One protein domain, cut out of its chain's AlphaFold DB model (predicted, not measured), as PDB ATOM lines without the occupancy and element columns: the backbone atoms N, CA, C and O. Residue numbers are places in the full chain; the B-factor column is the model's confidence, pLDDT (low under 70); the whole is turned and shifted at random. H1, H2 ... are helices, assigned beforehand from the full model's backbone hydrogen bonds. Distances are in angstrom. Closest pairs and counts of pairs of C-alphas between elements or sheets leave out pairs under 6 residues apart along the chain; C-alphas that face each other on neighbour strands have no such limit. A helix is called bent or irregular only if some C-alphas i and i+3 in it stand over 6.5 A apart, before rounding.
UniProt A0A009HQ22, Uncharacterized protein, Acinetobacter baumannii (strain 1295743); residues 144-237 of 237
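Overview. This is residues 144 to 237 of the 237 residues of an uncharacterized protein of Acinetobacter baumannii (strain 1295743) (UniProt A0A009HQ22). H3, the longest helix, lies in an up-and-down bundle with H2 and H1, each running against the one before; the hairpin of H4 and H5 crosses it steeply, H4 packing on H2. The printed part has 94 residues with five named helices, H1 to H5 in order: all helix, compact, radius of gyration of the C-alphas 12.4 A, spans 35 by 26 by 23 A.

Arrangement. Start at H3, residues 173 to 190: it touches H2, residues 156 to 169, closest C-alphas Val 186 and Val 160, 7.1 A. H2 touches H1, residues 144 to 153, at a shallow tilt of 8 degrees, closest C-alphas Lys 159 and Cys 151, 5.4 A. H4, residues 201 to 217, touches H2 with residues 207 to 214 alone, at a steep tilt of 61 degrees, closest C-alphas Phe 211 and Ile 164, 6.0 A. H5, residues 225 to 235, touches H3's residues 187 to 190 alone, closest C-alphas Glu 227 and Leu 187, 5.9 A. Every O i to N i+4 pair is within hydrogen-bond range in H3 and H5, 8 of 10 in H2, 11 of 13 in H4 and 2 of 6 in H1, against 6 of 7 O i to N i+3 pairs there.

Along the chain. Find C-alpha 173 at (-64.765, 16.391, -2.809); H3 runs 25.5 A from it. H5 ends at C-alpha 235, (-42.588, 29.456, -17.178). H2 and H4 are only just irregular: C-alphas 165 and 168 are 6.9 A apart, 202 and 205 6.8 A.

Size, cuts and confidence. The printed part has no cut and no long link, and no printed residue is under 70 in pLDDT.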
ATOM      1  N   PHE A 144     -58.061   8.051  -8.781       92.25
ATOM      2  CA  PHE A 144     -57.317   9.308  -8.724       92.25
ATOM      3  C   PHE A 144     -56.067   9.200  -7.831       92.25
ATOM      4  O   PHE A 144     -54.965   9.545  -8.258       92.25
ATOM      5  N   LEU A 145     -56.207   8.608  -6.638       91.81
ATOM      6  CA  LEU A 145     -55.098   8.402  -5.699       91.81
ATOM      7  C   LEU A 145     -53.949   7.589  -6.311       91.81
ATOM      8  O   LEU A 145     -52.788   7.963  -6.179       91.81
ATOM      9  N   GLN A 146     -54.255   6.521  -7.050       90.75
ATOM     10  CA  GLN A 146     -53.227   5.722  -7.724       90.75
ATOM     11  C   GLN A 146     -52.509   6.509  -8.830       90.75
ATOM     12  O   GLN A 146     -51.308   6.338  -9.041       90.75
ATOM     13  N   ARG A 147     -53.213   7.400  -9.541       90.56
ATOM     14  CA  ARG A 147     -52.578   8.306 -10.515       90.56
ATOM     15  C   ARG A 147     -51.655   9.294  -9.811       90.56
ATOM     16  O   ARG A 147     -50.565   9.575 -10.309       90.56
ATOM     17  N   LEU A 148     -52.063   9.780  -8.643       91.06
ATOM     18  CA  LEU A 148     -51.288  10.713  -7.838       91.06
ATOM     19  C   LEU A 148     -49.979  10.101  -7.315       91.06
ATOM     20  O   LEU A 148     -48.968  10.796  -7.309       91.06
ATOM     21  N   GLU A 149     -49.938   8.802  -6.991       88.50
ATOM     22  CA  GLU A 149     -48.704   8.101  -6.570       88.50
ATOM     23  C   GLU A 149     -47.540   8.266  -7.568       88.50
ATOM     24  O   GLU A 149     -46.364   8.245  -7.194       88.50
ATOM     25  N   PHE A 150     -47.835   8.443  -8.860       86.50
ATOM     26  CA  PHE A 150     -46.795   8.660  -9.867       86.50
ATOM     27  C   PHE A 150     -46.061   9.995  -9.671       86.50
ATOM     28  O   PHE A 150     -44.851  10.066  -9.906       86.50
ATOM     29  N   CYS A 151     -46.765  11.009  -9.158       86.94
ATOM     30  CA  CYS A 151     -46.265  12.363  -8.926       86.94
ATOM     31  C   CYS A 151     -44.989  12.373  -8.071       86.94
ATOM     32  O   CYS A 151     -44.065  13.140  -8.335       86.94
ATOM     33  N   GLU A 152     -44.880  11.485  -7.079       81.06
ATOM     34  CA  GLU A 152     -43.731  11.442  -6.168       81.06
ATOM     35  C   GLU A 152     -42.391  11.206  -6.876       81.06
ATOM     36  O   GLU A 152     -41.364  11.716  -6.425       81.06
ATOM     37  N   ASN A 153     -42.398  10.479  -7.998       81.50
ATOM     38  CA  ASN A 153     -41.185  10.118  -8.736       81.50
ATOM     39  C   ASN A 153     -40.748  11.207  -9.735       81.50
ATOM     40  O   ASN A 153     -39.709  11.061 -10.379       81.50
ATOM     41  N   LEU A 154     -41.535  12.275  -9.894       88.12
ATOM     42  CA  LEU A 154     -41.301  13.309 -10.896       88.12
ATOM     43  C   LEU A 154     -40.437  14.456 -10.366       88.12
ATOM     44  O   LEU A 154     -40.423  14.782  -9.175       88.12
ATOM     45  N   SER A 155     -39.737  15.114 -11.294       90.50
ATOM     46  CA  SER A 155     -39.086  16.401 -11.041       90.50
ATOM     47  C   SER A 155     -40.126  17.465 -10.675       90.50
ATOM     48  O   SER A 155     -41.312  17.277 -10.921       90.50
ATOM     49  N   PHE A 156     -39.698  18.612 -10.140       93.06
ATOM     50  CA  PHE A 156     -40.621  19.703  -9.800       93.06
ATOM     51  C   PHE A 156     -41.581  20.049 -10.952       93.06
ATOM     52  O   PHE A 156     -42.796  20.035 -10.771       93.06
ATOM     53  N   TRP A 157     -41.040  20.300 -12.148       92.56
ATOM     54  CA  TRP A 157     -41.853  20.641 -13.316       92.56
ATOM     55  C   TRP A 157     -42.690  19.462 -13.813       92.56
ATOM     56  O   TRP A 157     -43.827  19.666 -14.221       92.56
ATOM     57  N   GLY A 158     -42.183  18.231 -13.685       90.81
ATOM     58  CA  GLY A 158     -42.979  17.035 -13.959       90.81
ATOM     59  C   GLY A 158     -44.176  16.900 -13.014       90.81
ATOM     60  O   GLY A 158     -45.251  16.525 -13.459       90.81
ATOM     61  N   LYS A 159     -44.038  17.270 -11.732       92.69
ATOM     62  CA  LYS A 159     -45.162  17.297 -10.780       92.69
ATOM     63  C   LYS A 159     -46.217  18.315 -11.188       92.69
ATOM     64  O   LYS A 159     -47.393  17.980 -11.190       92.69
ATOM     65  N   VAL A 160     -45.803  19.531 -11.549       93.38
ATOM     66  CA  VAL A 160     -46.722  20.577 -12.034       93.38
ATOM     67  C   VAL A 160     -47.516  20.067 -13.237       93.38
ATOM     68  O   VAL A 160     -48.742  20.098 -13.218       93.38
ATOM     69  N   GLU A 161     -46.822  19.548 -14.249       91.88
ATOM     70  CA  GLU A 161     -47.446  19.036 -15.473       91.88
ATOM     71  C   GLU A 161     -48.369  17.844 -15.195       91.88
ATOM     72  O   GLU A 161     -49.480  17.775 -15.715       91.88
ATOM     73  N   TRP A 162     -47.949  16.926 -14.322       92.25
ATOM     74  CA  TRP A 162     -48.747  15.756 -13.978       92.25
ATOM     75  C   TRP A 162     -50.015  16.118 -13.214       92.25
ATOM     76  O   TRP A 162     -51.068  15.579 -13.535       92.25
ATOM     77  N   LEU A 163     -49.944  17.045 -12.253       94.38
ATOM     78  CA  LEU A 163     -51.116  17.510 -11.506       94.38
ATOM     79  C   LEU A 163     -52.158  18.146 -12.433       94.38
ATOM     80  O   LEU A 163     -53.331  17.800 -12.333       94.38
ATOM     81  N   ILE A 164     -51.722  18.980 -13.385       92.69
ATOM     82  CA  ILE A 164     -52.595  19.526 -14.440       92.69
ATOM     83  C   ILE A 164     -53.251  18.388 -15.229       92.69
ATOM     84  O   ILE A 164     -54.453  18.393 -15.480       92.69
ATOM     85  N   HIS A 165     -52.460  17.393 -15.633       90.44
ATOM     86  CA  HIS A 165     -52.940  16.301 -16.475       90.44
ATOM     87  C   HIS A 165     -53.975  15.411 -15.776       90.44
ATOM     88  O   HIS A 165     -54.908  14.925 -16.423       90.44
ATOM     89  N   ILE A 166     -53.814  15.177 -14.469       91.44
ATOM     90  CA  ILE A 166     -54.695  14.284 -13.707       91.44
ATOM     91  C   ILE A 166     -55.902  14.978 -13.076       91.44
ATOM     92  O   ILE A 166     -56.799  14.267 -12.628       91.44
ATOM     93  N   GLU A 167     -55.962  16.314 -13.072       92.06
ATOM     94  CA  GLU A 167     -57.093  17.100 -12.549       92.06
ATOM     95  C   GLU A 167     -58.436  16.599 -13.106       92.06
ATOM     96  O   GLU A 167     -59.380  16.380 -12.355       92.06
ATOM     97  N   LYS A 168     -58.494  16.284 -14.408       90.62
ATOM     98  CA  LYS A 168     -59.690  15.752 -15.094       90.62
ATOM     99  C   LYS A 168     -60.234  14.432 -14.520       90.62
ATOM    100  O   LYS A 168     -61.340  14.028 -14.872       90.62
ATOM    101  N   TYR A 169     -59.440  13.718 -13.721       91.25
ATOM    102  CA  TYR A 169     -59.827  12.459 -13.080       91.25
ATOM    103  C   TYR A 169     -60.314  12.639 -11.639       91.25
ATOM    104  O   TYR A 169     -60.727  11.651 -11.044       91.25
ATOM    105  N   CYS A 170     -60.257  13.854 -11.093       92.69
ATOM    106  CA  CYS A 170     -60.818  14.194  -9.793       92.69
ATOM    107  C   CYS A 170     -62.347  14.278  -9.904       92.69
ATOM    108  O   CYS A 170     -62.867  15.051 -10.709       92.69
ATOM    109  N   GLN A 171     -63.068  13.458  -9.140       91.69
ATOM    110  CA  GLN A 171     -64.527  13.322  -9.242       91.69
ATOM    111  C   GLN A 171     -65.265  13.591  -7.932       91.69
ATOM    112  O   GLN A 171     -66.469  13.845  -7.968       91.69
ATOM    113  N   THR A 172     -64.582  13.507  -6.791       93.69
ATOM    114  CA  THR A 172     -65.193  13.669  -5.467       93.69
ATOM    115  C   THR A 172     -64.553  14.811  -4.688       93.69
ATOM    116  O   THR A 172     -63.398  15.162  -4.926       93.69
ATOM    117  N   ASP A 173     -65.281  15.348  -3.707       93.88
ATOM    118  CA  ASP A 173     -64.765  16.391  -2.809       93.88
ATOM    119  C   ASP A 173     -63.516  15.913  -2.043       93.88
ATOM    120  O   ASP A 173     -62.566  16.668  -1.855       93.88
ATOM    121  N   GLU A 174     -63.472  14.630  -1.660       94.75
ATOM    122  CA  GLU A 174     -62.298  14.024  -1.014       94.75
ATOM    123  C   GLU A 174     -61.076  14.003  -1.946       94.75
ATOM    124  O   GLU A 174     -59.958  14.293  -1.519       94.75
ATOM    125  N   GLU A 175     -61.265  13.672  -3.228       95.25
ATOM    126  CA  GLU A 175     -60.192  13.719  -4.227       95.25
ATOM    127  C   GLU A 175     -59.741  15.162  -4.493       95.25
ATOM    128  O   GLU A 175     -58.543  15.397  -4.668       95.25
ATOM    129  N   GLU A 176     -60.665  16.127  -4.456       95.19
ATOM    130  CA  GLU A 176     -60.356  17.547  -4.626       95.19
ATOM    131  C   GLU A 176     -59.497  18.065  -3.471       95.19
ATOM    132  O   GLU A 176     -58.494  18.743  -3.703       95.19
ATOM    133  N   ASP A 177     -59.827  17.705  -2.230       95.19
ATOM    134  CA  ASP A 177     -59.019  18.059  -1.064       95.19
ATOM    135  C   ASP A 177     -57.605  17.464  -1.152       95.19
ATOM    136  O   ASP A 177     -56.612  18.152  -0.886       95.19
ATOM    137  N   VAL A 178     -57.479  16.219  -1.618       95.69
ATOM    138  CA  VAL A 178     -56.172  15.579  -1.834       95.69
ATOM    139  C   VAL A 178     -55.387  16.250  -2.970       95.69
ATOM    140  O   VAL A 178     -54.169  16.461  -2.853       95.69
ATOM    141  N   LEU A 179     -56.051  16.619  -4.069       96.12
ATOM    142  CA  LEU A 179     -55.440  17.384  -5.159       96.12
ATOM    143  C   LEU A 179     -54.950  18.741  -4.646       96.12
ATOM    144  O   LEU A 179     -53.802  19.118  -4.889       96.12
ATOM    145  N   ARG A 180     -55.787  19.445  -3.877       96.31
ATOM    146  CA  ARG A 180     -55.473  20.730  -3.253       96.31
ATOM    147  C   ARG A 180     -54.215  20.639  -2.404       96.31
ATOM    148  O   ARG A 180     -53.319  21.468  -2.560       96.31
ATOM    149  N   ASP A 181     -54.105  19.631  -1.550       95.75
ATOM    150  CA  ASP A 181     -52.925  19.446  -0.705       95.75
ATOM    151  C   ASP A 181     -51.663  19.115  -1.512       95.75
ATOM    152  O   ASP A 181     -50.578  19.630  -1.220       95.75
ATOM    153  N   SER A 182     -51.805  18.359  -2.600       95.94
ATOM    154  CA  SER A 182     -50.705  18.085  -3.530       95.94
ATOM    155  C   SER A 182     -50.222  19.352  -4.243       95.94
ATOM    156  O   SER A 182     -49.014  19.595  -4.334       95.94
ATOM    157  N   VAL A 183     -51.142  20.213  -4.692       96.19
ATOM    158  CA  VAL A 183     -50.806  21.506  -5.309       96.19
ATOM    159  C   VAL A 183     -50.154  22.441  -4.288       96.19
ATOM    160  O   VAL A 183     -49.125  23.043  -4.598       96.19
ATOM    161  N   LYS A 184     -50.653  22.513  -3.044       96.19
ATOM    162  CA  LYS A 184     -49.992  23.265  -1.958       96.19
ATOM    163  C   LYS A 184     -48.554  22.799  -1.748       96.19
ATOM    164  O   LYS A 184     -47.656  23.625  -1.591       96.19
ATOM    165  N   MET A 185     -48.308  21.486  -1.757       94.12
ATOM    166  CA  MET A 185     -46.958  20.941  -1.612       94.12
ATOM    167  C   MET A 185     -46.032  21.426  -2.735       94.12
ATOM    168  O   MET A 185     -44.903  21.834  -2.463       94.12
ATOM    169  N   VAL A 186     -46.511  21.445  -3.983       94.81
ATOM    170  CA  VAL A 186     -45.760  21.986  -5.125       94.81
ATOM    171  C   VAL A 186     -45.516  23.490  -4.972       94.81
ATOM    172  O   VAL A 186     -44.378  23.933  -5.115       94.81
ATOM    173  N   LEU A 187     -46.528  24.276  -4.608       95.38
ATOM    174  CA  LEU A 187     -46.387  25.722  -4.393       95.38
ATOM    175  C   LEU A 187     -45.355  26.038  -3.299       95.38
ATOM    176  O   LEU A 187     -44.457  26.850  -3.512       95.38
ATOM    177  N   ASN A 188     -45.374  25.309  -2.182       93.94
ATOM    178  CA  ASN A 188     -44.385  25.449  -1.106       93.94
ATOM    179  C   ASN A 188     -42.937  25.185  -1.565       93.94
ATOM    180  O   ASN A 188     -41.985  25.695  -0.961       93.94
ATOM    181  N   LEU A 189     -42.754  24.385  -2.621       92.88
ATOM    182  CA  LEU A 189     -41.457  24.080  -3.223       92.88
ATOM    183  C   LEU A 189     -41.059  25.062  -4.337       92.88
ATOM    184  O   LEU A 189     -39.886  25.082  -4.725       92.88
ATOM    185  N   ALA A 190     -41.984  25.895  -4.826       92.00
ATOM    186  CA  ALA A 190     -41.751  26.836  -5.925       92.00
ATOM    187  C   ALA A 190     -40.636  27.841  -5.613       92.00
ATOM    188  O   ALA A 190     -39.850  28.192  -6.490       92.00
ATOM    189  N   LYS A 191     -40.495  28.248  -4.345       89.88
ATOM    190  CA  LYS A 191     -39.433  29.163  -3.884       89.88
ATOM    191  C   LYS A 191     -38.007  28.642  -4.095       89.88
ATOM    192  O   LYS A 191     -37.065  29.424  -4.049       89.88
ATOM    193  N   TYR A 192     -37.840  27.337  -4.302       91.69
ATOM    194  CA  TYR A 192     -36.539  26.719  -4.567       91.69
ATOM    195  C   TYR A 192     -36.258  26.535  -6.063       91.69
ATOM    196  O   TYR A 192     -35.230  25.962  -6.420       91.69
ATOM    197  N   GLN A 193     -37.162  26.981  -6.938       92.00
ATOM    198  CA  GLN A 193     -37.023  26.825  -8.380       92.00
ATOM    199  C   GLN A 193     -36.412  28.070  -9.014       92.00
ATOM    200  O   GLN A 193     -36.850  29.193  -8.781       92.00
ATOM    201  N   TYR A 194     -35.404  27.844  -9.854       90.06
ATOM    202  CA  TYR A 194     -34.660  28.904 -10.547       90.06
ATOM    203  C   TYR A 194     -34.633  28.717 -12.065       90.06
ATOM    204  O   TYR A 194     -34.342  29.658 -12.806       90.06
ATOM    205  N   TYR A 195     -34.922  27.501 -12.529       89.00
ATOM    206  CA  TYR A 195     -34.852  27.130 -13.933       89.00
ATOM    207  C   TYR A 195     -36.256  27.008 -14.526       89.00
ATOM    208  O   TYR A 195     -37.142  26.477 -13.850       89.00
ATOM    209  N   PRO A 196     -36.457  27.468 -15.774       89.00
ATOM    210  CA  PRO A 196     -37.710  27.263 -16.487       89.00
ATOM    211  C   PRO A 196     -37.960  25.762 -16.728       89.00
ATOM    212  O   PRO A 196     -37.002  24.980 -16.763       89.00
ATOM    213  N   PRO A 197     -39.220  25.344 -16.938       90.19
ATOM    214  CA  PRO A 197     -39.509  23.989 -17.383       90.19
ATOM    215  C   PRO A 197     -38.920  23.734 -18.777       90.19
ATOM    216  O   PRO A 197     -38.871  24.634 -19.619       90.19
ATOM    217  N   LEU A 198     -38.541  22.482 -19.043       87.31
ATOM    218  CA  LEU A 198     -38.079  22.015 -20.360       87.31
ATOM    219  C   LEU A 198     -39.241  21.687 -21.318       87.31
ATOM    220  O   LEU A 198     -39.082  20.900 -22.247       87.31
ATOM    221  N   TRP A 199     -40.415  22.273 -21.089       87.88
ATOM    222  CA  TRP A 199     -41.578  22.109 -21.956       87.88
ATOM    223  C   TRP A 199     -41.348  22.762 -23.318       87.88
ATOM    224  O   TRP A 199     -40.619  23.756 -23.437       87.88
ATOM    225  N   LYS A 200     -42.012  22.234 -24.352       85.06
ATOM    226  CA  LYS A 200     -42.023  22.869 -25.673       85.06
ATOM    227  C   LYS A 200     -42.622  24.268 -25.544       85.06
ATOM    228  O   LYS A 200     -43.538  24.498 -24.756       85.06
ATOM    229  N   LYS A 201     -42.100  25.217 -26.326       80.31
ATOM    230  CA  LYS A 201     -42.499  26.632 -26.241       80.31
ATOM    231  C   LYS A 201     -44.010  26.826 -26.420       80.31
ATOM    232  O   LYS A 201     -44.584  27.670 -25.745       80.31
ATOM    233  N   GLU A 202     -44.615  26.032 -27.296       82.88
ATOM    234  CA  GLU A 202     -46.051  26.038 -27.605       82.88
ATOM    235  C   GLU A 202     -46.914  25.573 -26.418       82.88
ATOM    236  O   GLU A 202     -48.007  26.093 -26.216       82.88
ATOM    237  N   ASP A 203     -46.401  24.666 -25.581       85.00
ATOM    238  CA  ASP A 203     -47.149  24.081 -24.461       85.00
ATOM    239  C   ASP A 203     -47.064  24.928 -23.181       85.00
ATOM    240  O   ASP A 203     -47.933  24.844 -22.314       85.00
ATOM    241  N   LYS A 204     -46.032  25.777 -23.046       88.94
ATOM    242  CA  LYS A 204     -45.781  26.581 -21.834       88.94
ATOM    243  C   LYS A 204     -46.973  27.451 -21.433       88.94
ATOM    244  O   LYS A 204     -47.325  27.506 -20.256       88.94
ATOM    245  N   GLU A 205     -47.569  28.147 -22.399       87.44
ATOM    246  CA  GLU A 205     -48.705  29.036 -22.149       87.44
ATOM    247  C   GLU A 205     -49.957  28.242 -21.768       87.44
ATOM    248  O   GLU A 205     -50.631  28.588 -20.799       87.44
ATOM    249  N   ILE A 206     -50.211  27.128 -22.460       90.12
ATOM    250  CA  ILE A 206     -51.339  26.234 -22.181       90.12
ATOM    251  C   ILE A 206     -51.229  25.676 -20.760       90.12
ATOM    252  O   ILE A 206     -52.173  25.787 -19.978       90.12
ATOM    253  N   TYR A 207     -50.070  25.129 -20.391       90.62
ATOM    254  CA  TYR A 207     -49.855  24.586 -19.053       90.62
ATOM    255  C   TYR A 207     -49.943  25.653 -17.965       90.62
ATOM    256  O   TYR A 207     -50.499  25.382 -16.903       90.62
ATOM    257  N   TRP A 208     -49.471  26.876 -18.220       91.81
ATOM    258  CA  TRP A 208     -49.670  27.970 -17.271       91.81
ATOM    259  C   TRP A 208     -51.155  28.293 -17.069       91.81
ATOM    260  O   TRP A 208     -51.600  28.385 -15.926       91.81
ATOM    261  N   ILE A 209     -51.925  28.428 -18.152       91.94
ATOM    262  CA  ILE A 209     -53.365  28.718 -18.080       91.94
ATOM    263  C   ILE A 209     -54.094  27.623 -17.297       91.94
ATOM    264  O   ILE A 209     -54.891  27.935 -16.413       91.94
ATOM    265  N   LEU A 210     -53.796  26.354 -17.584       93.69
ATOM    266  CA  LEU A 210     -54.405  25.222 -16.888       93.69
ATOM    267  C   LEU A 210     -54.029  25.202 -15.402       93.69
ATOM    268  O   LEU A 210     -54.909  25.089 -14.553       93.69
ATOM    269  N   PHE A 211     -52.750  25.398 -15.069       93.62
ATOM    270  CA  PHE A 211     -52.305  25.449 -13.674       93.62
ATOM    271  C   PHE A 211     -52.938  26.612 -12.905       93.62
ATOM    272  O   PHE A 211     -53.334  26.460 -11.751       93.62
ATOM    273  N   GLN A 212     -53.058  27.776 -13.544       93.12
ATOM    274  CA  GLN A 212     -53.715  28.939 -12.963       93.12
ATOM    275  C   GLN A 212     -55.213  28.679 -12.749       93.12
ATOM    276  O   GLN A 212     -55.749  29.018 -11.698       93.12
ATOM    277  N   ASN A 213     -55.893  28.052 -13.710       93.88
ATOM    278  CA  ASN A 213     -57.301  27.692 -13.570       93.88
ATOM    279  C   ASN A 213     -57.528  26.712 -12.409       93.88
ATOM    280  O   ASN A 213     -58.372  26.977 -11.554       93.88
ATOM    281  N   MET A 214     -56.719  25.654 -12.325       94.44
ATOM    282  CA  MET A 214     -56.727  24.717 -11.199       94.44
ATOM    283  C   MET A 214     -56.509  25.459  -9.870       94.44
ATOM    284  O   MET A 214     -57.225  25.249  -8.895       94.44
ATOM    285  N   GLY A 215     -55.570  26.409  -9.836       93.06
ATOM    286  CA  GLY A 215     -55.337  27.266  -8.677       93.06
ATOM    287  C   GLY A 215     -56.546  28.096  -8.246       93.06
ATOM    288  O   GLY A 215     -56.768  28.254  -7.045       93.06
ATOM    289  N   ASN A 216     -57.318  28.625  -9.197       93.00
ATOM    290  CA  ASN A 216     -58.551  29.364  -8.915       93.00
ATOM    291  C   ASN A 216     -59.628  28.450  -8.334       93.00
ATOM    292  O   ASN A 216     -60.200  28.778  -7.301       93.00
ATOM    293  N   ILE A 217     -59.874  27.304  -8.975       91.62
ATOM    294  CA  ILE A 217     -60.892  26.333  -8.545       91.62
ATOM    295  C   ILE A 217     -60.611  25.868  -7.113       91.62
ATOM    296  O   ILE A 217     -61.504  25.840  -6.272       91.62
ATOM    297  N   LEU A 218     -59.343  25.596  -6.808       93.56
ATOM    298  CA  LEU A 218     -58.908  25.131  -5.493       93.56
ATOM    299  C   LEU A 218     -58.732  26.263  -4.462       93.56
ATOM    300  O   LEU A 218     -58.281  25.994  -3.346       93.56
ATOM    301  N   ASN A 219     -59.059  27.514  -4.816       93.62
ATOM    302  CA  ASN A 219     -58.885  28.720  -3.995       93.62
ATOM    303  C   ASN A 219     -57.446  28.925  -3.476       93.62
ATOM    304  O   ASN A 219     -57.227  29.403  -2.364       93.62
ATOM    305  N   LEU A 220     -56.437  28.551  -4.267       95.06
ATOM    306  CA  LEU A 220     -55.027  28.608  -3.868       95.06
ATOM    307  C   LEU A 220     -54.310  29.885  -4.310       95.06
ATOM    308  O   LEU A 220     -53.275  30.210  -3.730       95.06
ATOM    309  N   ILE A 221     -54.823  30.615  -5.304       92.19
ATOM    310  CA  ILE A 221     -54.151  31.825  -5.809       92.19
ATOM    311  C   ILE A 221     -54.093  32.921  -4.745       92.19
ATOM    312  O   ILE A 221     -53.055  33.554  -4.576       92.19
ATOM    313  N   GLU A 222     -55.177  33.116  -3.995       90.81
ATOM    314  CA  GLU A 222     -55.224  34.120  -2.924       90.81
ATOM    315  C   GLU A 222     -54.326  33.749  -1.737       90.81
ATOM    316  O   GLU A 222     -53.811  34.626  -1.046       90.81
ATOM    317  N   ILE A 223     -54.106  32.448  -1.521       93.88
ATOM    318  CA  ILE A 223     -53.300  31.915  -0.415       93.88
ATOM    319  C   ILE A 223     -51.801  31.933  -0.760       93.88
ATOM    320  O   ILE A 223     -50.976  32.197   0.114       93.88
ATOM    321  N   TYR A 224     -51.446  31.684  -2.026       95.00
ATOM    322  CA  TYR A 224     -50.064  31.569  -2.515       95.00
ATOM    323  C   TYR A 224     -49.724  32.561  -3.651       95.00
ATOM    324  O   TYR A 224     -49.159  32.165  -4.680       95.00
ATOM    325  N   PRO A 225     -50.057  33.860  -3.530       93.81
ATOM    326  CA  PRO A 225     -49.963  34.795  -4.652       93.81
ATOM    327  C   PRO A 225     -48.522  34.974  -5.145       93.81
ATOM    328  O   PRO A 225     -48.274  35.096  -6.346       93.81
ATOM    329  N   GLN A 226     -47.548  34.945  -4.232       94.25
ATOM    330  CA  GLN A 226     -46.140  35.126  -4.572       94.25
ATOM    331  C   GLN A 226     -45.568  33.909  -5.310       94.25
ATOM    332  O   GLN A 226     -44.754  34.063  -6.223       94.25
ATOM    333  N   GLU A 227     -45.981  32.702  -4.933       95.12
ATOM    334  CA  GLU A 227     -45.573  31.454  -5.566       95.12
ATOM    335  C   GLU A 227     -46.108  31.374  -6.996       95.12
ATOM    336  O   GLU A 227     -45.335  31.067  -7.903       95.12
ATOM    337  N   TYR A 228     -47.381  31.720  -7.222       93.69
ATOM    338  CA  TYR A 228     -47.948  31.790  -8.573       93.69
ATOM    339  C   TYR A 228     -47.208  32.812  -9.443       93.69
ATOM    340  O   TYR A 228     -46.824  32.489 -10.566       93.69
ATOM    341  N   GLU A 229     -46.925  34.010  -8.925       91.94
ATOM    342  CA  GLU A 229     -46.148  35.018  -9.658       91.94
ATOM    343  C   GLU A 229     -44.722  34.546  -9.980       91.94
ATOM    344  O   GLU A 229     -44.208  34.783 -11.079       91.94
ATOM    345  N   ASN A 230     -44.073  33.837  -9.055       92.00
ATOM    346  CA  ASN A 230     -42.752  33.262  -9.291       92.00
ATOM    347  C   ASN A 230     -42.796  32.168 -10.370       92.00
ATOM    348  O   ASN A 230     -41.966  32.176 -11.279       92.00
ATOM    349  N   LEU A 231     -43.772  31.258 -10.308       92.69
ATOM    350  CA  LEU A 231     -43.940  30.202 -11.308       92.69
ATOM    351  C   LEU A 231     -44.244  30.776 -12.687       92.69
ATOM    352  O   LEU A 231     -43.601  30.371 -13.653       92.69
ATOM    353  N   LYS A 232     -45.130  31.773 -12.775       92.00
ATOM    354  CA  LYS A 232     -45.423  32.489 -14.020       92.00
ATOM    355  C   LYS A 232     -44.144  33.015 -14.658       92.00
ATOM    356  O   LYS A 232     -43.859  32.685 -15.804       92.00
ATOM    357  N   LYS A 233     -43.331  33.756 -13.893       90.88
ATOM    358  CA  LYS A 233     -42.050  34.306 -14.367       90.88
ATOM    359  C   LYS A 233     -41.103  33.226 -14.877       90.88
ATOM    360  O   LYS A 233     -40.429  33.448 -15.877       90.88
ATOM    361  N   LEU A 234     -41.024  32.086 -14.190       91.00
ATOM    362  CA  LEU A 234     -40.166  30.971 -14.595       91.00
ATOM    363  C   LEU A 234     -40.677  30.283 -15.863       91.00
ATOM    364  O   LEU A 234     -39.873  29.926 -16.717       91.00
ATOM    365  N   ILE A 235     -41.990  30.112 -16.011       88.75
ATOM    366  CA  ILE A 235     -42.588  29.456 -17.178       88.75
ATOM    367  C   ILE A 235     -42.471  30.348 -18.419       88.75
ATOM    368  O   ILE A 235     -42.094  29.860 -19.484       88.75
ATOM    369  N   THR A 236     -42.729  31.651 -18.282       81.69
ATOM    370  CA  THR A 236     -42.732  32.611 -19.400       81.69
ATOM    371  C   THR A 236     -41.346  33.125 -19.795       81.69
ATOM    372  O   THR A 236     -41.248  33.953 -20.700       81.69
ATOM    373  N   LYS A 237     -40.284  32.683 -19.113       75.75
ATOM    374  CA  LYS A 237     -38.891  32.971 -19.481       75.75
ATOM    375  C   LYS A 237     -38.451  32.130 -20.680       75.75
ATOM    376  O   LYS A 237     -37.699  32.685 -21.506       75.75
TER     377      LYS A 237